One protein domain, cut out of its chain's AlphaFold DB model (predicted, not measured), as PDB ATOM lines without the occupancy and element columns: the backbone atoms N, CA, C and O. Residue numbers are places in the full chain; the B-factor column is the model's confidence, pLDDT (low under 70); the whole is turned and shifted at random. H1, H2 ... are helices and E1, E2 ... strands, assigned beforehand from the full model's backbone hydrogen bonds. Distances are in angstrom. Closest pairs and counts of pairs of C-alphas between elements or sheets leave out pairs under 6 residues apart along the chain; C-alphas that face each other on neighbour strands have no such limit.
ATOM      1  N   LEU A 348      -1.823  84.850  25.145       95.81
ATOM      2  CA  LEU A 348      -2.940  85.214  24.283       95.81
ATOM      3  C   LEU A 348      -2.810  84.546  22.912       95.81
ATOM      4  O   LEU A 348      -1.702  84.243  22.455       95.81
ATOM      5  N   ASP A 349      -3.940  84.373  22.239       93.50
ATOM      6  CA  ASP A 349      -3.964  83.903  20.858       93.50
ATOM      7  C   ASP A 349      -3.383  84.955  19.893       93.50
ATOM      8  O   ASP A 349      -3.279  86.146  20.202       93.50
ATOM      9  N   ASP A 350      -2.936  84.500  18.722       90.69
ATOM     10  CA  ASP A 350      -2.228  85.328  17.734       90.69
ATOM     11  C   ASP A 350      -3.099  86.429  17.097       90.69
ATOM     12  O   ASP A 350      -2.544  87.397  16.569       90.69
ATOM     13  N   ASP A 351      -4.424  86.273  17.133       91.81
ATOM     14  CA  ASP A 351      -5.451  87.203  16.641       91.81
ATOM     15  C   ASP A 351      -6.021  88.114  17.743       91.81
ATOM     16  O   ASP A 351      -6.909  88.927  17.492       91.81
ATOM     17  N   HIS A 352      -5.506  88.017  18.972       94.44
ATOM     18  CA  HIS A 352      -5.911  88.914  20.044       94.44
ATOM     19  C   HIS A 352      -5.438  90.353  19.759       94.44
ATOM     20  O   HIS A 352      -4.258  90.587  19.488       94.44
ATOM     21  N   GLU A 353      -6.316  91.344  19.943       93.06
ATOM     22  CA  GLU A 353      -6.067  92.764  19.627       93.06
ATOM     23  C   GLU A 353      -4.740  93.291  20.208       93.06
ATOM     24  O   GLU A 353      -3.923  93.887  19.510       93.06
ATOM     25  N   ALA A 354      -4.463  93.013  21.487       93.56
ATOM     26  CA  ALA A 354      -3.205  93.404  22.133       93.56
ATOM     27  C   ALA A 354      -1.934  92.826  21.462       93.56
ATOM     28  O   ALA A 354      -0.876  93.466  21.477       93.56
ATOM     29  N   VAL A 355      -2.019  91.625  20.879       96.00
ATOM     30  CA  VAL A 355      -0.913  90.975  20.159       96.00
ATOM     31  C   VAL A 355      -0.727  91.621  18.789       96.00
ATOM     32  O   VAL A 355       0.406  91.940  18.413       96.00
ATOM     33  N   GLU A 356      -1.820  91.878  18.068       94.38
ATOM     34  CA  GLU A 356      -1.798  92.581  16.781       94.38
ATOM     35  C   GLU A 356      -1.247  94.002  16.927       94.38
ATOM     36  O   GLU A 356      -0.301  94.375  16.230       94.38
ATOM     37  N   LYS A 357      -1.716  94.747  17.928       92.62
ATOM     38  CA  LYS A 357      -1.209  96.084  18.250       92.62
ATOM     39  C   LYS A 357       0.298  96.080  18.530       92.62
ATOM     40  O   LYS A 357       1.049  96.897  17.993       92.62
ATOM     41  N   SER A 358       0.777  95.116  19.325       94.94
ATOM     42  CA  SER A 358       2.214  94.952  19.591       94.94
ATOM     43  C   SER A 358       3.011  94.704  18.303       94.94
ATOM     44  O   SER A 358       4.100  95.265  18.119       94.94
ATOM     45  N   TYR A 359       2.472  93.889  17.390       95.50
ATOM     46  CA  TYR A 359       3.075  93.629  16.083       95.50
ATOM     47  C   TYR A 359       3.167  94.905  15.239       95.50
ATOM     48  O   TYR A 359       4.246  95.231  14.737       95.50
ATOM     49  N   GLU A 360       2.071  95.649  15.115       93.94
ATOM     50  CA  GLU A 360       1.987  96.868  14.305       93.94
ATOM     51  C   GLU A 360       2.940  97.961  14.797       93.94
ATOM     52  O   GLU A 360       3.702  98.531  14.006       93.94
ATOM     53  N   GLU A 361       3.006  98.190  16.112       92.00
ATOM     54  CA  GLU A 361       3.953  99.135  16.710       92.00
ATOM     55  C   GLU A 361       5.414  98.766  16.391       92.00
ATOM     56  O   GLU A 361       6.277  99.629  16.167       92.00
ATOM     57  N   ARG A 362       5.743  97.470  16.397       93.06
ATOM     58  CA  ARG A 362       7.091  96.976  16.068       93.06
ATOM     59  C   ARG A 362       7.379  97.097  14.575       93.06
ATOM     60  O   ARG A 362       8.465  97.560  14.220       93.06
ATOM     61  N   LEU A 363       6.415  96.773  13.716       94.50
ATOM     62  CA  LEU A 363       6.521  96.939  12.268       94.50
ATOM     63  C   LEU A 363       6.780  98.406  11.897       94.50
ATOM     64  O   LEU A 363       7.736  98.705  11.174       94.50
ATOM     65  N   ALA A 364       6.014  99.337  12.470       90.69
ATOM     66  CA  ALA A 364       6.196 100.768  12.250       90.69
ATOM     67  C   ALA A 364       7.582 101.258  12.711       90.69
ATOM     68  O   ALA A 364       8.213 102.091  12.049       90.69
ATOM     69  N   ARG A 365       8.100 100.737  13.834       88.94
ATOM     70  CA  ARG A 365       9.465 101.033  14.308       88.94
ATOM     71  C   ARG A 365      10.538 100.487  13.365       88.94
ATOM     72  O   ARG A 365      11.497 101.206  13.067       88.94
ATOM     73  N   ALA A 366      10.381  99.258  12.876       88.44
ATOM     74  CA  ALA A 366      11.311  98.641  11.935       88.44
ATOM     75  C   ALA A 366      11.387  99.436  10.619       88.44
ATOM     76  O   ALA A 366      12.479  99.817  10.189       88.44
ATOM     77  N   GLN A 367      10.238  99.807  10.046       88.75
ATOM     78  CA  GLN A 367      10.148 100.622   8.827       88.75
ATOM     79  C   GLN A 367      10.807 102.002   9.000       88.75
ATOM     80  O   GLN A 367      11.611 102.429   8.167       88.75
ATOM     81  N   LYS A 368      10.550 102.686  10.126       85.94
ATOM     82  CA  LYS A 368      11.192 103.976  10.452       85.94
ATOM     83  C   LYS A 368      12.712 103.859  10.588       85.94
ATOM     84  O   LYS A 368      13.431 104.794  10.238       85.94
ATOM     85  N   SER A 369      13.205 102.736  11.106       81.88
ATOM     86  CA  SER A 369      14.639 102.500  11.308       81.88
ATOM     87  C   SER A 369      15.353 102.222   9.983       81.88
ATOM     88  O   SER A 369      16.427 102.770   9.739       81.88
ATOM     89  N   GLN A 370      14.720 101.466   9.080       75.25
ATOM     90  CA  GLN A 370      15.219 101.232   7.721       75.25
ATOM     91  C   GLN A 370      15.291 102.519   6.883       75.25
ATOM     92  O   GLN A 370      16.202 102.663   6.069       75.25
ATOM     93  N   ALA A 371      14.389 103.479   7.109       74.12
ATOM     94  CA  ALA A 371      14.409 104.776   6.426       74.12
ATOM     95  C   ALA A 371      15.563 105.699   6.878       74.12
ATOM     96  O   ALA A 371      15.978 106.580   6.129       74.12
ATOM     97  N   LYS A 372      16.116 105.503   8.083       72.00
ATOM     98  CA  LYS A 372      17.124 106.388   8.703       72.00
ATOM     99  C   LYS A 372      18.581 105.948   8.485       72.00
ATOM    100  O   LYS A 372      19.420 106.260   9.328       72.00
ATOM    101  N   TRP A 382      29.386  92.240  18.633       86.88
ATOM    102  CA  TRP A 382      28.404  91.154  18.779       86.88
ATOM    103  C   TRP A 382      28.667  89.999  17.803       86.88
ATOM    104  O   TRP A 382      28.515  88.843  18.184       86.88
ATOM    105  N   VAL A 383      29.141  90.307  16.589       89.44
ATOM    106  CA  VAL A 383      29.488  89.318  15.558       89.44
ATOM    107  C   VAL A 383      30.512  88.323  16.095       89.44
ATOM    108  O   VAL A 383      30.270  87.122  16.096       89.44
ATOM    109  N   ASN A 384      31.617  88.823  16.655       88.44
ATOM    110  CA  ASN A 384      32.660  87.974  17.230       88.44
ATOM    111  C   ASN A 384      32.153  87.123  18.403       88.44
ATOM    112  O   ASN A 384      32.611  85.997  18.589       88.44
ATOM    113  N   GLN A 385      31.230  87.649  19.214       88.81
ATOM    114  CA  GLN A 385      30.631  86.893  20.319       88.81
ATOM    115  C   GLN A 385      29.757  85.752  19.798       88.81
ATOM    116  O   GLN A 385      29.869  84.632  20.285       88.81
ATOM    117  N   HIS A 386      28.929  86.020  18.791       92.19
ATOM    118  CA  HIS A 386      28.043  85.028  18.192       92.19
ATOM    119  C   HIS A 386      28.810  83.967  17.403       92.19
ATOM    120  O   HIS A 386      28.484  82.792  17.518       92.19
ATOM    121  N   MET A 387      29.865  84.353  16.678       92.38
ATOM    122  CA  MET A 387      30.776  83.413  16.017       92.38
ATOM    123  C   MET A 387      31.385  82.434  17.022       92.38
ATOM    124  O   MET A 387      31.257  81.228  16.856       92.38
ATOM    125  N   LYS A 388      31.969  82.945  18.114       91.56
ATOM    126  CA  LYS A 388      32.536  82.098  19.177       91.56
ATOM    127  C   LYS A 388      31.488  81.196  19.826       91.56
ATOM    128  O   LYS A 388      31.796  80.059  20.172       91.56
ATOM    129  N   HIS A 389      30.268  81.700  20.010       91.50
ATOM    130  CA  HIS A 389      29.167  80.911  20.562       91.50
ATOM    131  C   HIS A 389      28.756  79.789  19.605       91.50
ATOM    132  O   HIS A 389      28.653  78.641  20.025       91.50
ATOM    133  N   ALA A 390      28.613  80.085  18.312       92.75
ATOM    134  CA  ALA A 390      28.335  79.099  17.271       92.75
ATOM    135  C   ALA A 390      29.417  78.009  17.209       92.75
ATOM    136  O   ALA A 390      29.089  76.823  17.216       92.75
ATOM    137  N   ASP A 391      30.693  78.405  17.253       93.56
ATOM    138  CA  ASP A 391      31.823  77.475  17.314       93.56
ATOM    139  C   ASP A 391      31.736  76.573  18.557       93.56
ATOM    140  O   ASP A 391      31.959  75.367  18.464       93.56
ATOM    141  N   SER A 392      31.353  77.129  19.716       92.88
ATOM    142  CA  SER A 392      31.188  76.360  20.961       92.88
ATOM    143  C   SER A 392      30.038  75.350  20.912       92.88
ATOM    144  O   SER A 392      30.113  74.307  21.557       92.88
ATOM    145  N   LEU A 393      29.008  75.630  20.110       91.50
ATOM    146  CA  LEU A 393      27.894  74.719  19.839       91.50
ATOM    147  C   LEU A 393      28.213  73.722  18.711       91.50
ATOM    148  O   LEU A 393      27.404  72.841  18.429       91.50
ATOM    149  N   GLY A 394      29.366  73.854  18.046       92.69
ATOM    150  CA  GLY A 394      29.747  73.014  16.911       92.69
ATOM    151  C   GLY A 394      28.899  73.253  15.658       92.69
ATOM    152  O   GLY A 394      28.776  72.355  14.825       92.69
ATOM    153  N   VAL A 395      28.300  74.441  15.512       90.94
ATOM    154  CA  VAL A 395      27.442  74.781  14.369       90.94
ATOM    155  C   VAL A 395      28.090  75.798  13.445       90.94
ATOM    156  O   VAL A 395      28.804  76.703  13.868       90.94
ATOM    157  N   ARG A 396      27.782  75.692  12.149       89.19
ATOM    158  CA  ARG A 396      28.224  76.681  11.167       89.19
ATOM    159  C   ARG A 396      27.515  78.014  11.415       89.19
ATOM    160  O   ARG A 396      26.296  78.122  11.243       89.19
ATOM    161  N   TRP A 397      28.289  79.041  11.759       89.38
ATOM    162  CA  TRP A 397      27.781  80.405  11.875       89.38
ATOM    163  C   TRP A 397      27.266  80.945  10.528       89.38
ATOM    164  O   TRP A 397      27.701  80.507   9.460       89.38
ATOM    165  N   ALA A 398      26.327  81.893  10.587       82.25
ATOM    166  CA  ALA A 398      25.647  82.485   9.430       82.25
ATOM    167  C   ALA A 398      24.834  81.496   8.565       82.25
ATOM    168  O   ALA A 398      24.589  81.743   7.385       82.25
ATOM    169  N   SER A 399      24.364  80.393   9.154       82.12
ATOM    170  CA  SER A 399      23.392  79.508   8.502       82.12
ATOM    171  C   SER A 399      22.049  80.220   8.282       82.12
ATOM    172  O   SER A 399      21.636  81.068   9.089       82.12
ATOM    173  N   ALA A 400      21.376  79.873   7.178       84.94
ATOM    174  CA  ALA A 400      20.036  80.365   6.873       84.94
ATOM    175  C   ALA A 400      19.041  79.929   7.970       84.94
ATOM    176  O   ALA A 400      19.201  78.840   8.528       84.94
ATOM    177  N   PRO A 401      18.034  80.758   8.307       86.06
ATOM    178  CA  PRO A 401      16.974  80.346   9.223       86.06
ATOM    179  C   PRO A 401      16.200  79.152   8.646       86.06
ATOM    180  O   PRO A 401      16.081  79.030   7.426       86.06
ATOM    181  N   GLY A 402      15.666  78.286   9.511       85.12
ATOM    182  CA  GLY A 402      14.794  77.186   9.087       85.12
ATOM    183  C   GLY A 402      13.493  77.689   8.450       85.12
ATOM    184  O   GLY A 402      13.097  78.836   8.671       85.12
ATOM    185  N   GLU A 403      12.812  76.832   7.685       84.88
ATOM    186  CA  GLU A 403      11.598  77.192   6.925       84.88
ATOM    187  C   GLU A 403      10.519  77.850   7.800       84.88
ATOM    188  O   GLU A 403       9.949  78.871   7.415       84.88
ATOM    189  N   ALA A 404      10.317  77.340   9.020       86.31
ATOM    190  CA  ALA A 404       9.352  77.886   9.976       86.31
ATOM    191  C   ALA A 404       9.638  79.349  10.365       86.31
ATOM    192  O   ALA A 404       8.706  80.126  10.543       86.31
ATOM    193  N   LEU A 405      10.912  79.745  10.478       90.56
ATOM    194  CA  LEU A 405      11.296  81.125  10.793       90.56
ATOM    195  C   LEU A 405      11.298  82.024   9.552       90.56
ATOM    196  O   LEU A 405      10.988  83.206   9.667       90.56
ATOM    197  N   GLN A 406      11.617  81.490   8.367       88.81
ATOM    198  CA  GLN A 406      11.630  82.269   7.121       88.81
ATOM    199  C   GLN A 406      10.259  82.882   6.803       88.81
ATOM    200  O   GLN A 406      10.175  84.053   6.427       88.81
ATOM    201  N   GLY A 407       9.187  82.108   6.991       90.25
ATOM    202  CA  GLY A 407       7.809  82.566   6.787       90.25
ATOM    203  C   GLY A 407       7.217  83.363   7.954       90.25
ATOM    204  O   GLY A 407       6.112  83.886   7.831       90.25
ATOM    205  N   ASN A 408       7.916  83.464   9.086       94.62
ATOM    206  CA  ASN A 408       7.361  84.037  10.305       94.62
ATOM    207  C   ASN A 408       7.412  85.575  10.286       94.62
ATOM    208  O   ASN A 408       8.488  86.179  10.244       94.62
ATOM    209  N   LYS A 409       6.241  86.216  10.386       95.00
ATOM    210  CA  LYS A 409       6.116  87.685  10.344       95.00
ATOM    211  C   LYS A 409       6.874  88.392  11.475       95.00
ATOM    212  O   LYS A 409       7.435  89.461  11.267       95.00
ATOM    213  N   TRP A 410       6.938  87.790  12.663       96.00
ATOM    214  CA  TRP A 410       7.641  88.349  13.820       96.00
ATOM    215  C   TRP A 410       9.155  88.229  13.686       96.00
ATOM    216  O   TRP A 410       9.877  89.145  14.075       96.00
ATOM    217  N   PHE A 411       9.640  87.130  13.105       95.88
ATOM    218  CA  PHE A 411      11.064  86.935  12.834       95.88
ATOM    219  C   PHE A 411      11.613  88.025  11.906       95.88
ATOM    220  O   PHE A 411      12.708  88.537  12.126       95.88
ATOM    221  N   GLN A 412      10.824  88.440  10.912       93.94
ATOM    222  CA  GLN A 412      11.191  89.492   9.956       93.94
ATOM    223  C   GLN A 412      11.338  90.884  10.596       93.94
ATOM    224  O   GLN A 412      11.949  91.769   9.995       93.94
ATOM    225  N   LEU A 413      10.810  91.089  11.810       94.12
ATOM    226  CA  LEU A 413      10.964  92.336  12.565       94.12
ATOM    227  C   LEU A 413      12.266  92.400  13.371       94.12
ATOM    228  O   LEU A 413      12.619  93.472  13.866       94.12
ATOM    229  N   LEU A 414      12.960  91.272  13.536       93.94
ATOM    230  CA  LEU A 414      14.190  91.201  14.314       93.94
ATOM    231  C   LEU A 414      15.348  91.869  13.570       93.94
ATOM    232  O   LEU A 414      15.505  91.746  12.354       93.94
ATOM    233  N   THR A 415      16.221  92.538  14.318       91.56
ATOM    234  CA  THR A 415      17.525  92.960  13.795       91.56
ATOM    235  C   THR A 415      18.397  91.743  13.480       91.56
ATOM    236  O   THR A 415      18.198  90.662  14.034       91.56
ATOM    237  N   GLU A 416      19.437  91.914  12.654       90.31
ATOM    238  CA  GLU A 416      20.387  90.832  12.332       90.31
ATOM    239  C   GLU A 416      20.949  90.151  13.591       90.31
ATOM    240  O   GLU A 416      21.044  88.928  13.666       90.31
ATOM    241  N   ARG A 417      21.258  90.950  14.619       91.50
ATOM    242  CA  ARG A 417      21.791  90.493  15.906       91.50
ATOM    243  C   ARG A 417      20.767  89.704  16.723       91.50
ATOM    244  O   ARG A 417      21.138  88.774  17.433       91.50
ATOM    245  N   GLU A 418      19.497  90.084  16.684       92.94
ATOM    246  CA  GLU A 418      18.421  89.387  17.403       92.94
ATOM    247  C   GLU A 418      18.025  88.094  16.687       92.94
ATOM    248  O   GLU A 418      17.901  87.057  17.332       92.94
ATOM    249  N   ALA A 419      17.919  88.131  15.356       93.06
ATOM    250  CA  ALA A 419      17.658  86.961  14.526       93.06
ATOM    251  C   ALA A 419      18.769  85.907  14.667       93.06
ATOM    252  O   ALA A 419      18.490  84.715  14.795       93.06
ATOM    253  N   ASP A 420      20.038  86.330  14.684       92.06
ATOM    254  CA  ASP A 420      21.162  85.420  14.906       92.06
ATOM    255  C   ASP A 420      21.174  84.849  16.330       92.06
ATOM    256  O   ASP A 420      21.400  83.652  16.509       92.06
ATOM    257  N   ALA A 421      20.834  85.668  17.334       92.25
ATOM    258  CA  ALA A 421      20.687  85.191  18.706       92.25
ATOM    259  C   ALA A 421      19.576  84.138  18.840       92.25
ATOM    260  O   ALA A 421      19.778  83.128  19.516       92.25
ATOM    261  N   LEU A 422      18.432  84.344  18.179       92.69
ATOM    262  CA  LEU A 422      17.326  83.390  18.180       92.69
ATOM    263  C   LEU A 422      17.767  82.043  17.600       92.69
ATOM    264  O   LEU A 422      17.688  81.043  18.305       92.69
ATOM    265  N   LYS A 423      18.335  82.029  16.386       92.25
ATOM    266  CA  LYS A 423      18.810  80.793  15.734       92.25
ATOM    267  C   LYS A 423      19.784  80.008  16.616       92.25
ATOM    268  O   LYS A 423      19.632  78.805  16.786       92.25
ATOM    269  N   LEU A 424      20.786  80.683  17.187       91.38
ATOM    270  CA  LEU A 424      21.783  80.023  18.035       91.38
ATOM    271  C   LEU A 424      21.163  79.484  19.329       91.38
ATOM    272  O   LEU A 424      21.478  78.374  19.747       91.38
ATOM    273  N   SER A 425      20.244  80.238  19.935       90.62
ATOM    274  CA  SER A 425      19.564  79.808  21.161       90.62
ATOM    275  C   SER A 425      18.566  78.662  20.955       90.62
ATOM    276  O   SER A 425      18.353  77.882  21.884       90.62
ATOM    277  N   GLU A 426      17.979  78.514  19.764       89.69
ATOM    278  CA  GLU A 426      17.175  77.336  19.411       89.69
ATOM    279  C   GLU A 426      18.027  76.073  19.294       89.69
ATOM    280  O   GLU A 426      17.574  75.003  19.693       89.69
ATOM    281  N   VAL A 427      19.272  76.188  18.816       90.06
ATOM    282  CA  VAL A 427      20.195  75.045  18.790       90.06
ATOM    283  C   VAL A 427      20.679  74.684  20.192       90.06
ATOM    284  O   VAL A 427      20.694  73.511  20.553       90.06
ATOM    285  N   GLU A 428      21.058  75.682  20.990       89.88
ATOM    286  CA  GLU A 428      21.550  75.469  22.355       89.88
ATOM    287  C   GLU A 428      20.484  74.858  23.274       89.88
ATOM    288  O   GLU A 428      20.790  74.008  24.109       89.88
ATOM    289  N   ALA A 429      19.225  75.271  23.116       88.62
ATOM    290  CA  ALA A 429      18.128  74.841  23.972       88.62
ATOM    291  C   ALA A 429      16.822  74.662  23.180       88.62
ATOM    292  O   ALA A 429      15.916  75.494  23.304       88.62
ATOM    293  N   PRO A 430      16.669  73.575  22.405       88.00
ATOM    294  CA  PRO A 430      15.530  73.383  21.503       88.00
ATOM    295  C   PRO A 430      14.184  73.277  22.228       88.00
ATOM    296  O   PRO A 430      13.156  73.658  21.679       88.00
ATOM    297  N   SER A 431      14.177  72.809  23.478       86.38
ATOM    298  CA  SER A 431      12.960  72.648  24.283       86.38
ATOM    299  C   SER A 431      12.536  73.902  25.048       86.38
ATOM    300  O   SER A 431      11.549  73.851  25.782       86.38
ATOM    301  N   ALA A 432      13.294  74.997  24.967       88.38
ATOM    302  CA  ALA A 432      12.973  76.199  25.721       88.38
ATOM    303  C   ALA A 432      11.810  76.971  25.077       88.38
ATOM    304  O   ALA A 432      11.848  77.326  23.901       88.38
ATOM    305  N   GLY A 433      10.786  77.255  25.880       89.19
ATOM    306  CA  GLY A 433       9.587  77.980  25.475       89.19
ATOM    307  C   GLY A 433       9.753  79.497  25.414       89.19
ATOM    308  O   GLY A 433       8.922  80.154  24.798       89.19
ATOM    309  N   PHE A 434      10.799  80.060  26.029       90.44
ATOM    310  CA  PHE A 434      11.073  81.501  26.054       90.44
ATOM    311  C   PHE A 434      12.546  81.824  25.856       90.44
ATOM    312  O   PHE A 434      13.418  81.099  26.330       90.44
ATOM    313  N   ARG A 435      12.812  82.955  25.193       90.50
ATOM    314  CA  ARG A 435      14.157  83.463  24.885       90.50
ATOM    315  C   ARG A 435      14.176  84.979  24.970       90.50
ATOM    316  O   ARG A 435      13.369  85.632  24.321       90.50
ATOM    317  N   ASN A 436      15.102  85.556  25.736       90.56
ATOM    318  CA  ASN A 436      15.250  87.011  25.793       90.56
ATOM    319  C   ASN A 436      16.284  87.499  24.774       90.56
ATOM    320  O   ASN A 436      17.472  87.612  25.072       90.56
ATOM    321  N   LEU A 437      15.813  87.864  23.589       91.12
ATOM    322  CA  LEU A 437      16.643  88.325  22.485       91.12
ATOM    323  C   LEU A 437      17.252  89.716  22.714       91.12
ATOM    324  O   LEU A 437      18.082  90.132  21.918       91.12
ATOM    325  N   ALA A 438      16.914  90.438  23.788       87.31
ATOM    326  CA  ALA A 438      17.572  91.707  24.111       87.31
ATOM    327  C   ALA A 438      18.950  91.489  24.762       87.31
ATOM    328  O   ALA A 438      19.870  92.292  24.581       87.31
ATOM    329  N   GLN A 439      19.130  90.379  25.484       82.75
ATOM    330  CA  GLN A 439      20.355  90.069  26.227       82.75
ATOM    331  C   GLN A 439      21.492  89.609  25.305       82.75
ATOM    332  O   GLN A 439      21.275  89.269  24.148       82.75
ATOM    333  N   SER A 440      22.729  89.604  25.805       82.56
ATOM    334  CA  SER A 440      23.852  88.982  25.082       82.56
ATOM    335  C   SER A 440      23.644  87.471  24.964       82.56
ATOM    336  O   SER A 440      23.136  86.872  25.909       82.56
ATOM    337  N   ILE A 441      24.135  86.852  23.889       81.81
ATOM    338  CA  ILE A 441      23.878  85.438  23.569       81.81
ATOM    339  C   ILE A 441      24.147  84.453  24.725       81.81
ATOM    340  O   ILE A 441      23.328  83.579  24.979       81.81
ATOM    341  N   GLY A 442      25.201  84.666  25.521       74.00
ATOM    342  CA  GLY A 442      25.522  83.826  26.686       74.00
ATOM    343  C   GLY A 442      24.678  84.067  27.950       74.00
ATOM    344  O   GLY A 442      25.052  83.597  29.019       74.00
ATOM    345  N   ARG A 443      23.597  84.859  27.878       73.38
ATOM    346  CA  ARG A 443      22.706  85.194  29.013       73.38
ATOM    347  C   ARG A 443      21.253  84.770  28.792       73.38
ATOM    348  O   ARG A 443      20.371  85.190  29.540       73.38
ATOM    349  N   ASN A 444      20.987  83.963  27.771       67.81
ATOM    350  CA  ASN A 444      19.646  83.454  27.535       67.81
ATOM    351  C   ASN A 444      19.245  82.466  28.640       67.81
ATOM    352  O   ASN A 444      20.007  81.571  28.998       67.81
ATOM    353  N   ASN A 445      18.048  82.650  29.200       67.50
ATOM    354  CA  ASN A 445      17.460  81.673  30.108       67.50
ATOM    355  C   ASN A 445      16.763  80.591  29.280       67.50
ATOM    356  O   ASN A 445      15.942  80.907  28.422       67.50
ATOM    357  N   PHE A 446      17.095  79.335  29.554       68.38
ATOM    358  CA  PHE A 446      16.586  78.172  28.834       68.38
ATOM    359  C   PHE A 446      15.646  77.306  29.683       68.38
ATOM    360  O   PHE A 446      14.941  76.447  29.151       68.38
ATOM    361  N   VAL A 447      15.602  77.531  31.000       73.19
ATOM    362  CA  VAL A 447      14.807  76.720  31.927       73.19
ATOM    363  C   VAL A 447      13.394  77.275  31.965       73.19
ATOM    364  O   VAL A 447      13.089  78.224  32.679       73.19
ATOM    365  N   THR A 448      12.551  76.702  31.115       81.00
ATOM    366  CA  THR A 448      11.168  77.160  30.907       81.00
ATOM    367  C   THR A 448      10.153  76.029  30.970       81.00
ATOM    368  O   THR A 448       8.961  76.299  31.019       81.00
ATOM    369  N   ARG A 449      10.607  74.772  30.999       84.69
ATOM    370  CA  ARG A 449       9.780  73.578  31.167       84.69
ATOM    371  C   ARG A 449      10.180  72.871  32.458       84.69
ATOM    372  O   ARG A 449      11.367  72.634  32.676       84.69
ATOM    373  N   GLN A 450       9.195  72.569  33.291       83.75
ATOM    374  CA  GLN A 450       9.342  71.880  34.568       83.75
ATOM    375  C   GLN A 450       9.316  70.355  34.384       83.75
ATOM    376  O   GLN A 450       8.939  69.850  33.321       83.75
ATOM    377  N   GLU A 451       9.703  69.613  35.425       84.00
ATOM    378  CA  GLU A 451       9.705  68.139  35.423       84.00
ATOM    379  C   GLU A 451       8.305  67.544  35.200       84.00
ATOM    380  O   GLU A 451       8.166  66.519  34.535       84.00
ATOM    381  N   ASP A 452       7.261  68.217  35.689       83.31
ATOM    382  CA  ASP A 452       5.855  67.833  35.508       83.31
ATOM    383  C   ASP A 452       5.285  68.201  34.122       83.31
ATOM    384  O   ASP A 452       4.121  67.938  33.822       83.31
ATOM    385  N   GLY A 453       6.106  68.803  33.254       84.94
ATOM    386  CA  GLY A 453       5.737  69.218  31.906       84.94
ATOM    387  C   GLY A 453       5.078  70.595  31.808       84.94
ATOM    388  O   GLY A 453       4.834  71.041  30.685       84.94
ATOM    389  N   THR A 454       4.826  71.282  32.926       88.94
ATOM    390  CA  THR A 454       4.332  72.665  32.917       88.94
ATOM    391  C   THR A 454       5.410  73.640  32.446       88.94
ATOM    392  O   THR A 454       6.610  73.364  32.520       88.94
ATOM    393  N   HIS A 455       4.986  74.795  31.931       92.81
ATOM    394  CA  HIS A 455       5.896  75.854  31.507       92.81
ATOM    395  C   HIS A 455       5.883  77.019  32.491       92.81
ATOM    396  O   HIS A 455       4.805  77.478  32.870       92.81
ATOM    397  N   LEU A 456       7.070  77.527  32.828       93.06
ATOM    398  CA  LEU A 456       7.274  78.782  33.554       93.06
ATOM    399  C   LEU A 456       8.112  79.742  32.714       93.06
ATOM    400  O   LEU A 456       9.065  79.350  32.039       93.06
ATOM    401  N   GLY A 457       7.758  81.018  32.760       92.12
ATOM    402  CA  GLY A 457       8.498  82.075  32.086       92.12
ATOM    403  C   GLY A 457       9.682  82.559  32.927       92.12
ATOM    404  O   GLY A 457       9.703  82.384  34.147       92.12
ATOM    405  N   PRO A 458      10.686  83.192  32.307       91.62
ATOM    406  CA  PRO A 458      11.752  83.855  33.050       91.62
ATOM    407  C   PRO A 458      11.253  85.147  33.717       91.62
ATOM    408  O   PRO A 458      10.161  85.634  33.437       91.62
ATOM    409  N   THR A 459      12.099  85.754  34.551       91.62
ATOM    410  CA  THR A 459      11.828  87.079  35.122       91.62
ATOM    411  C   THR A 459      11.635  88.122  34.027       91.62
ATOM    412  O   THR A 459      12.508  88.287  33.175       91.62
ATOM    413  N   MET A 460      10.521  88.859  34.091       92.38
ATOM    414  CA  MET A 460      10.280  90.019  33.231       92.38
ATOM    415  C   MET A 460      11.300  91.118  33.542       92.38
ATOM    416  O   MET A 460      11.461  91.511  34.704       92.38
ATOM    417  N   LEU A 461      11.991  91.602  32.508       89.69
ATOM    418  CA  LEU A 461      13.014  92.645  32.614       89.69
ATOM    419  C   LEU A 461      12.588  93.918  31.871       89.69
ATOM    420  O   LEU A 461      11.939  93.822  30.828       89.69
ATOM    421  N   PRO A 462      13.006  95.105  32.343       87.31
ATOM    422  CA  PRO A 462      12.793  96.348  31.608       87.31
ATOM    423  C   PRO A 462      13.440  96.288  30.217       87.31
ATOM    424  O   PRO A 462      14.595  95.873  30.092       87.31
ATOM    425  N   GLY A 463      12.704  96.689  29.175       82.88
ATOM    426  CA  GLY A 463      13.203  96.705  27.792       82.88
ATOM    427  C   GLY A 463      13.549  95.325  27.215       82.88
ATOM    428  O   GLY A 463      14.404  95.222  26.334       82.88
ATOM    429  N   GLN A 464      12.943  94.259  27.740       89.50
ATOM    430  CA  GLN A 464      13.124  92.901  27.231       89.50
ATOM    431  C   GLN A 464      12.656  92.734  25.777       89.50
ATOM    432  O   GLN A 464      11.873  93.518  25.254       89.50
ATOM    433  N   LEU A 465      13.131  91.668  25.130       92.50
ATOM    434  CA  LEU A 465      12.637  91.231  23.828       92.50
ATOM    435  C   LEU A 465      12.400  89.726  23.895       92.50
ATOM    436  O   LEU A 465      13.256  88.927  23.524       92.50
ATOM    437  N   MET A 466      11.264  89.346  24.470       93.38
ATOM    438  CA  MET A 466      10.947  87.948  24.747       93.38
ATOM    439  C   MET A 466      10.334  87.285  23.518       93.38
ATOM    440  O   MET A 466       9.248  87.660  23.103       93.38
ATOM    441  N   TRP A 467      11.016  86.294  22.958       94.31
ATOM    442  CA  TRP A 467      10.479  85.375  21.960       94.31
ATOM    443  C   TRP A 467       9.916  84.139  22.653       94.31
ATOM    444  O   TRP A 467      10.558  83.617  23.569       94.31
ATOM    445  N   THR A 468       8.745  83.670  22.226       93.81
ATOM    446  CA  THR A 468       8.106  82.468  22.758       93.81
ATOM    447  C   THR A 468       7.771  81.461  21.669       93.81
ATOM    448  O   THR A 468       7.257  81.817  20.612       93.81
ATOM    449  N   ASN A 469       8.052  80.190  21.956       91.81
ATOM    450  CA  ASN A 469       7.707  79.039  21.120       91.81
ATOM    451  C   ASN A 469       6.452  78.311  21.647       91.81
ATOM    452  O   ASN A 469       6.148  77.215  21.187       91.81
ATOM    453  N   LEU A 470       5.756  78.880  22.641       92.19
ATOM    454  CA  LEU A 470       4.588  78.257  23.276       92.19
ATOM    455  C   LEU A 470       3.252  78.639  22.624       92.19
ATOM    456  O   LEU A 470       2.226  78.073  22.991       92.19
ATOM    457  N   THR A 471       3.260  79.585  21.688       91.94
ATOM    458  CA  THR A 471       2.072  80.090  20.987       91.94
ATOM    459  C   THR A 471       1.789  79.303  19.709       91.94
ATOM    460  O   THR A 471       2.671  78.639  19.157       91.94
ATOM    461  N   GLN A 472       0.545  79.374  19.238       84.94
ATOM    462  CA  GLN A 472       0.081  78.784  17.980       84.94
ATOM    463  C   GLN A 472      -0.627  79.863  17.140       84.94
ATOM    464  O   GLN A 472      -1.218  80.767  17.723       84.94
ATOM    465  N   PRO A 473      -0.592  79.786  15.794       86.94
ATOM    466  CA  PRO A 473       0.031  78.738  14.975       86.94
ATOM    467  C   PRO A 473       1.553  78.880  14.829       86.94
ATOM    468  O   PRO A 473       2.205  77.968  14.324       86.94
ATOM    469  N   GLN A 474       2.133  80.010  15.241       89.88
ATOM    470  CA  GLN A 474       3.564  80.269  15.101       89.88
ATOM    471  C   GLN A 474       4.171  80.874  16.378       89.88
ATOM    472  O   GLN A 474       3.481  81.550  17.144       89.88
ATOM    473  N   PRO A 475       5.483  80.684  16.601       93.94
ATOM    474  CA  PRO A 475       6.225  81.420  17.617       93.94
ATOM    475  C   PRO A 475       6.181  82.932  17.366       93.94
ATOM    476  O   PRO A 475       6.174  83.374  16.213       93.94
ATOM    477  N   ARG A 476       6.205  83.738  18.427       95.88
ATOM    478  CA  ARG A 476       6.168  85.203  18.305       95.88
ATOM    479  C   ARG A 476       6.874  85.920  19.445       95.88
ATOM    480  O   ARG A 476       7.369  85.305  20.387       95.88
ATOM    481  N   LEU A 477       6.925  87.247  19.354       96.12
ATOM    482  CA  LEU A 477       7.337  88.087  20.472       96.12
ATOM    483  C   LEU A 477       6.185  88.238  21.478       96.12
ATOM    484  O   LEU A 477       5.022  88.367  21.098       96.12
ATOM    485  N   LEU A 478       6.533  88.238  22.764       95.81
ATOM    486  CA  LEU A 478       5.626  88.543  23.865       95.81
ATOM    487  C   LEU A 478       5.239  90.026  23.809       95.81
ATOM    488  O   LEU A 478       6.108  90.898  23.663       95.81
ATOM    489  N   SER A 479       3.946  90.304  23.941       96.69
ATOM    490  CA  SER A 479       3.438  91.673  24.029       96.69
ATOM    491  C   SER A 479       3.703  92.284  25.411       96.69
ATOM    492  O   SER A 479       3.896  91.585  26.410       96.69
ATOM    493  N   GLY A 480       3.692  93.614  25.497       97.06
ATOM    494  CA  GLY A 480       3.724  94.328  26.771       97.06
ATOM    495  C   GLY A 480       2.483  94.072  27.625       97.06
ATOM    496  O   GLY A 480       2.593  94.029  28.847       97.06
ATOM    497  N   PHE A 481       1.336  93.822  26.990       97.44
ATOM    498  CA  PHE A 481       0.111  93.403  27.666       97.44
ATOM    499  C   PHE A 481       0.318  92.076  28.404       97.44
ATOM    500  O   PHE A 481       0.141  92.005  29.619       97.44
ATOM    501  N   GLU A 482       0.810  91.047  27.709       97.81
ATOM    502  CA  GLU A 482       1.135  89.764  28.340       97.81
ATOM    503  C   GLU A 482       2.213  89.919  29.415       97.81
ATOM    504  O   GLU A 482       2.089  89.342  30.489       97.81
ATOM    505  N   ALA A 483       3.239  90.744  29.192       97.56
ATOM    506  CA  ALA A 483       4.260  90.992  30.210       97.56
ATOM    507  C   ALA A 483       3.667  91.552  31.520       97.56
ATOM    508  O   ALA A 483       4.110  91.156  32.599       97.56
ATOM    509  N   MET A 484       2.660  92.432  31.436       98.06
ATOM    510  CA  MET A 484       1.932  92.958  32.597       98.06
ATOM    511  C   MET A 484       1.070  91.877  33.270       98.06
ATOM    512  O   MET A 484       1.139  91.738  34.495       98.06
ATOM    513  N   MET A 485       0.351  91.049  32.495       97.31
ATOM    514  CA  MET A 485      -0.389  89.890  33.033       97.31
ATOM    515  C   MET A 485       0.533  88.960  33.831       97.31
ATOM    516  O   MET A 485       0.198  88.514  34.926       97.31
ATOM    517  N   LEU A 486       1.757  88.736  33.344       97.19
ATOM    518  CA  LEU A 486       2.759  87.903  34.014       97.19
ATOM    519  C   LEU A 486       3.344  88.520  35.298       97.19
ATOM    520  O   LEU A 486       4.148  87.872  35.964       97.19
ATOM    521  N   GLN A 487       2.977  89.751  35.665       97.50
ATOM    522  CA  GLN A 487       3.235  90.328  36.995       97.50
ATOM    523  C   GLN A 487       1.999  90.283  37.911       97.50
ATOM    524  O   GLN A 487       2.068  90.726  39.058       97.50
ATOM    525  N   GLY A 488       0.891  89.714  37.426       97.44
ATOM    526  CA  GLY A 488      -0.404  89.685  38.100       97.44
ATOM    527  C   GLY A 488      -1.169  90.997  38.016       97.44
ATOM    528  O   GLY A 488      -2.026  91.250  38.856       97.44
ATOM    529  N   PHE A 489      -0.815  91.852  37.054       98.00
ATOM    530  CA  PHE A 489      -1.455  93.143  36.852       98.00
ATOM    531  C   PHE A 489      -2.766  92.968  36.069       98.00
ATOM    532  O   PHE A 489      -2.730  92.329  35.013       98.00
ATOM    533  N   PRO A 490      -3.892  93.563  36.509       96.38
ATOM    534  CA  PRO A 490      -5.189  93.459  35.834       96.38
ATOM    535  C   PRO A 490      -5.253  94.374  34.597       96.38
ATOM    536  O   PRO A 490      -6.021  95.333  34.527       96.38
ATOM    537  N   ILE A 491      -4.371  94.131  33.624       96.19
ATOM    538  CA  ILE A 491      -4.093  95.068  32.528       96.19
ATOM    539  C   ILE A 491      -5.269  95.219  31.558       96.19
ATOM    540  O   ILE A 491      -5.501  96.327  31.086       96.19
ATOM    541  N   GLY A 492      -6.037  94.155  31.303       93.56
ATOM    542  CA  GLY A 492      -7.237  94.212  30.461       93.56
ATOM    543  C   GLY A 492      -8.274  95.199  31.003       93.56
ATOM    544  O   GLY A 492      -8.508  96.227  30.363       93.56
ATOM    545  N   PRO A 493      -8.823  94.957  32.210       92.06
ATOM    546  CA  PRO A 493      -9.753  95.885  32.856       92.06
ATOM    547  C   PRO A 493      -9.179  97.298  33.030       92.06
ATOM    548  O   PRO A 493      -9.866  98.288  32.787       92.06
ATOM    549  N   CYS A 494      -7.894  97.412  33.383       92.88
ATOM    550  CA  CYS A 494      -7.213  98.698  33.529       92.88
ATOM    551  C   CYS A 494      -7.225  99.516  32.226       92.88
ATOM    552  O   CYS A 494      -7.616 100.684  32.234       92.88
ATOM    553  N   LEU A 495      -6.840  98.912  31.095       92.88
ATOM    554  CA  LEU A 495      -6.839  99.601  29.802       92.88
ATOM    555  C   LEU A 495      -8.255  99.894  29.302       92.88
ATOM    556  O   LEU A 495      -8.470 100.966  28.743       92.88
ATOM    557  N   MET A 496      -9.215  98.996  29.535       89.56
ATOM    558  CA  MET A 496     -10.625  99.236  29.208       89.56
ATOM    559  C   MET A 496     -11.138 100.498  29.907       89.56
ATOM    560  O   MET A 496     -11.636 101.412  29.254       89.56
ATOM    561  N   ARG A 497     -10.906 100.609  31.217       85.94
ATOM    562  CA  ARG A 497     -11.299 101.785  31.995       85.94
ATOM    563  C   ARG A 497     -10.544 103.049  31.575       85.94
ATOM    564  O   ARG A 497     -11.145 104.109  31.440       85.94
ATOM    565  N   MET A 498      -9.242 102.955  31.293       88.94
ATOM    566  CA  MET A 498      -8.489 104.083  30.723       88.94
ATOM    567  C   MET A 498      -9.056 104.547  29.376       88.94
ATOM    568  O   MET A 498      -8.967 105.733  29.063       88.94
ATOM    569  N   ASN A 499      -9.607 103.635  28.573       88.31
ATOM    570  CA  ASN A 499     -10.225 103.970  27.295       88.31
ATOM    571  C   ASN A 499     -11.548 104.717  27.493       88.31
ATOM    572  O   ASN A 499     -11.754 105.756  26.872       88.31
ATOM    573  N   GLU A 500     -12.406 104.221  28.389       85.38
ATOM    574  CA  GLU A 500     -13.693 104.840  28.742       85.38
ATOM    575  C   GLU A 500     -13.530 106.278  29.246       85.38
ATOM    576  O   GLU A 500     -14.277 107.167  28.842       85.38
ATOM    577  N   GLU A 501     -12.515 106.519  30.075       84.25
ATOM    578  CA  GLU A 501     -12.210 107.839  30.638       84.25
ATOM    579  C   GLU A 501     -11.355 108.716  29.686       84.25
ATOM    580  O   GLU A 501     -10.949 109.825  30.033       84.25
ATOM    581  N   GLY A 502     -11.055 108.235  28.472       87.00
ATOM    582  CA  GLY A 502     -10.361 109.006  27.433       87.00
ATOM    583  C   GLY A 502      -8.860 109.231  27.667       87.00
ATOM    584  O   GLY A 502      -8.278 110.154  27.094       87.00
ATOM    585  N   TYR A 503      -8.207 108.405  28.492       87.12
ATOM    586  CA  TYR A 503      -6.758 108.474  28.733       87.12
ATOM    587  C   TYR A 503      -5.923 107.773  27.660       87.12
ATOM    588  O   TYR A 503      -4.727 108.067  27.525       87.12
ATOM    589  N   LEU A 504      -6.525 106.848  26.908       87.38
ATOM    590  CA  LEU A 504      -5.846 106.174  25.809       87.38
ATOM    591  C   LEU A 504      -5.771 107.071  24.575       87.38
ATOM    592  O   LEU A 504      -6.711 107.774  24.218       87.38
ATOM    593  N   VAL A 505      -4.633 107.005  23.893       80.31
ATOM    594  CA  VAL A 505      -4.470 107.584  22.557       80.31
ATOM    595  C   VAL A 505      -4.205 106.417  21.626       80.31
ATOM    596  O   VAL A 505      -3.181 105.758  21.788       80.31
ATOM    597  N   THR A 506      -5.114 106.144  20.689       82.00
ATOM    598  CA  THR A 506      -4.944 105.074  19.693       82.00
ATOM    599  C   THR A 506      -4.060 105.530  18.534       82.00
ATOM    600  O   THR A 506      -3.766 106.722  18.396       82.00
ATOM    601  N   ALA A 507      -3.635 104.595  17.683       76.44
ATOM    602  CA  ALA A 507      -2.871 104.916  16.484       76.44
ATOM    603  C   ALA A 507      -3.652 105.839  15.526       76.44
ATOM    604  O   ALA A 507      -3.068 106.761  14.953       76.44
ATOM    605  N   GLU A 508      -4.968 105.651  15.401       76.19
ATOM    606  CA  GLU A 508      -5.860 106.462  14.560       76.19
ATOM    607  C   GLU A 508      -6.065 107.868  15.132       76.19
ATOM    608  O   GLU A 508      -6.156 108.840  14.382       76.19
ATOM    609  N   ALA A 509      -6.130 107.982  16.462       77.88
ATOM    610  CA  ALA A 509      -6.292 109.253  17.164       77.88
ATOM    611  C   ALA A 509      -4.964 110.016  17.342       77.88
ATOM    612  O   ALA A 509      -4.967 111.209  17.664       77.88
ATOM    613  N   ALA A 510      -3.819 109.353  17.151       79.12
ATOM    614  CA  ALA A 510      -2.508 109.953  17.346       79.12
ATOM    615  C   ALA A 510      -2.244 111.080  16.333       79.12
ATOM    616  O   ALA A 510      -2.406 110.944  15.121       79.12
ATOM    617  N   THR A 511      -1.749 112.211  16.835       80.19
ATOM    618  CA  THR A 511      -1.377 113.378  16.022       80.19
ATOM    619  C   THR A 511       0.124 113.643  16.112       80.19
ATOM    620  O   THR A 511       0.842 113.062  16.923       80.19
ATOM    621  N   ALA A 512       0.636 114.605  15.336       75.56
ATOM    622  CA  ALA A 512       2.034 115.031  15.462       75.56
ATOM    623  C   ALA A 512       2.403 115.522  16.884       75.56
ATOM    624  O   ALA A 512       3.579 115.505  17.246       75.56
ATOM    625  N   LYS A 513       1.415 115.962  17.683       73.06
ATOM    626  CA  LYS A 513       1.603 116.467  19.054       73.06
ATOM    627  C   LYS A 513       1.276 115.435  20.139       73.06
ATOM    628  O   LYS A 513       1.900 115.473  21.195       73.06
ATOM    629  N   GLN A 514       0.334 114.525  19.894       77.56
ATOM    630  CA  GLN A 514      -0.058 113.467  20.830       77.56
ATOM    631  C   GLN A 514       0.319 112.105  20.265       77.56
ATOM    632  O   GLN A 514      -0.200 111.682  19.238       77.56
ATOM    633  N   LYS A 515       1.231 111.421  20.954       83.31
ATOM    634  CA  LYS A 515       1.627 110.057  20.609       83.31
ATOM    635  C   LYS A 515       0.662 109.060  21.236       83.31
ATOM    636  O   LYS A 515       0.130 109.326  22.313       83.31
ATOM    637  N   GLU A 516       0.535 107.918  20.572       86.06
ATOM    638  CA  GLU A 516      -0.131 106.725  21.083       86.06
ATOM    639  C   GLU A 516       0.282 106.411  22.530       86.06
ATOM    640  O   GLU A 516       1.452 106.566  22.907       86.06
ATOM    641  N   PHE A 517      -0.692 106.019  23.354       91.31
ATOM    642  CA  PHE A 517      -0.493 105.788  24.778       91.31
ATOM    643  C   PHE A 517      -1.515 104.789  25.361       91.31
ATOM    644  O   PHE A 517      -2.706 104.956  25.098       91.31
ATOM    645  N   PRO A 518      -1.074 103.830  26.204       93.81
ATOM    646  CA  PRO A 518       0.322 103.448  26.415       93.81
ATOM    647  C   PRO A 518       0.866 102.727  25.174       93.81
ATOM    648  O   PRO A 518       0.116 102.117  24.417       93.81
ATOM    649  N   THR A 519       2.182 102.791  24.982       93.62
ATOM    650  CA  THR A 519       2.855 101.988  23.950       93.62
ATOM    651  C   THR A 519       3.174 100.596  24.487       93.62
ATOM    652  O   THR A 519       3.406 100.429  25.689       93.62
ATOM    653  N   ASP A 520       3.303  99.611  23.602       94.12
ATOM    654  CA  ASP A 520       3.778  98.265  23.942       94.12
ATOM    655  C   ASP A 520       5.138  98.300  24.667       94.12
ATOM    656  O   ASP A 520       5.389  97.546  25.610       94.12
ATOM    657  N   SER A 521       6.011  99.232  24.271       93.44
ATOM    658  CA  SER A 521       7.315  99.433  24.912       93.44
ATOM    659  C   SER A 521       7.199  99.933  26.350       93.44
ATOM    660  O   SER A 521       7.994  99.522  27.196       93.44
ATOM    661  N   LEU A 522       6.245 100.830  26.621       95.50
ATOM    662  CA  LEU A 522       5.988 101.323  27.970       95.50
ATOM    663  C   LEU A 522       5.462 100.186  28.847       95.50
ATOM    664  O   LEU A 522       5.995  99.978  29.929       95.50
ATOM    665  N   LEU A 523       4.492  99.403  28.362       97.06
ATOM    666  CA  LEU A 523       3.953  98.258  29.105       97.06
ATOM    667  C   LEU A 523       5.040  97.229  29.458       97.06
ATOM    668  O   LEU A 523       5.095  96.753  30.590       97.06
ATOM    669  N   GLN A 524       5.972  96.940  28.542       95.44
ATOM    670  CA  GLN A 524       7.116  96.074  28.853       95.44
ATOM    671  C   GLN A 524       8.057  96.666  29.907       95.44
ATOM    672  O   GLN A 524       8.555  95.935  30.765       95.44
ATOM    673  N   ASP A 525       8.322  97.975  29.858       95.81
ATOM    674  CA  ASP A 525       9.137  98.635  30.880       95.81
ATOM    675  C   ASP A 525       8.442  98.617  32.250       95.81
ATOM    676  O   ASP A 525       9.076  98.286  33.255       95.81
ATOM    677  N   LEU A 526       7.135  98.893  32.298       97.38
ATOM    678  CA  LEU A 526       6.326  98.808  33.514       97.38
ATOM    679  C   LEU A 526       6.379  97.393  34.105       97.38
ATOM    680  O   LEU A 526       6.735  97.252  35.273       97.38
ATOM    681  N   ALA A 527       6.154  96.352  33.295       97.12
ATOM    682  CA  ALA A 527       6.207  94.955  33.729       97.12
ATOM    683  C   ALA A 527       7.582  94.556  34.287       97.12
ATOM    684  O   ALA A 527       7.687  93.872  35.304       97.12
ATOM    685  N   GLY A 528       8.665  95.012  33.653       94.06
ATOM    686  CA  GLY A 528      10.020  94.746  34.131       94.06
ATOM    687  C   GLY A 528      10.311  95.341  35.515       94.06
ATOM    688  O   GLY A 528      11.009  94.725  36.329       94.06
ATOM    689  N   ASN A 529       9.758  96.528  35.780       94.06
ATOM    690  CA  ASN A 529       9.937  97.269  37.029       94.06
ATOM    691  C   ASN A 529       8.848  96.985  38.082       94.06
ATOM    692  O   ASN A 529       8.984  97.443  39.210       94.06
ATOM    693  N   ALA A 530       7.785  96.253  37.747       95.06
ATOM    694  CA  ALA A 530       6.704  95.946  38.677       95.06
ATOM    695  C   ALA A 530       7.134  94.944  39.761       95.06
ATOM    696  O   ALA A 530       8.026  94.115  39.565       95.06
TER     697      ALA A 530
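AT A GLANCE: This is residues 348 to 372 and 382 to 530 of the 591 residues of the protein "ScrFIAM protein" of Symbiodinium natans (UniProt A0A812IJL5). Two groups of helices lie on either side of a very small strand hairpin, E1 and E2, with long loops filling much of the rest. On one side H2 runs beside H4; on the other H5 and H7 pack together, H6 makes a corner with H5 and reaches outward, and H1, the longest helix, begins near H5 and H7 and runs away from them. The printed part has 174 residues, with seven named helices and two named strands in the order H1 H2 H3 H4 E1 E2 H5 H6 H7; the sheet E1 - E2 is antiparallel. Named elements hold 79 residues, under half, and the class is mostly helix. The whole is compact, with a radius of gyration of the C-alphas of 17.3 A, and spans 56 by 46 by 29 A.

HOW THE PARTS SIT: Start with H1, residues 353 to 371, and look ahead to H5, residues 480 to 485: they only just touch, with 3 pairs of C-alphas within 8 A, the closest being Ala 354 and Phe 481 at 6.5 A. H1 also only just touches H7, residues 520 to 529, with 3 such pairs, the closest C-alphas being Ser 358 and Asp 520, 5.7 A apart. Past the cut, H2, residues 382 to 392, touches H4, residues 416 to 428, at a shallow tilt of 16 degrees, the same way; their closest C-alphas, Ala 390 and Leu 424, are 6.7 A apart. Between them in the chain, H3, residues 403 to 406, touches no helix. Next find the hairpin of E1, residues 434 to 436, and E2, residues 466 to 468, where N 435 and O 467 are 2.9 A apart, within hydrogen-bond range. H5 touches H7 at a steep tilt of 41 degrees, the closest C-alphas being Gly 480 and Gln 524 at 4.3 A. H5 also touches H6, residues 491 to 500, the closest C-alphas being Met 484 and Ile 491 at 6.4 A. Every O i to N i+4 pair is within hydrogen-bond range in H1, H2, H4, H5, H6 and H7; H3 is too short for one.

IN THESE COORDINATES: Find C-alpha 353 at (-6.067, 92.764, 19.627); from there H1 runs 27.2 A to C-alpha 371. H2 is 15.2 A long, H4 18.4 A, H6 14.2 A and H7 14.5 A, ending at C-alpha 529, (9.937, 97.269, 37.029).

THE WHOLE: The farthest C-alphas, Gly 394 and Glu 501, are 56.2 A apart. Residues 373 to 381 are not printed, and C-alphas 372 and 382 are 21.5 A apart across that cut. The links E1 to E2, E2 to H5 and H6 to H7 are long. Residues 444 to 446 have pLDDT under 70.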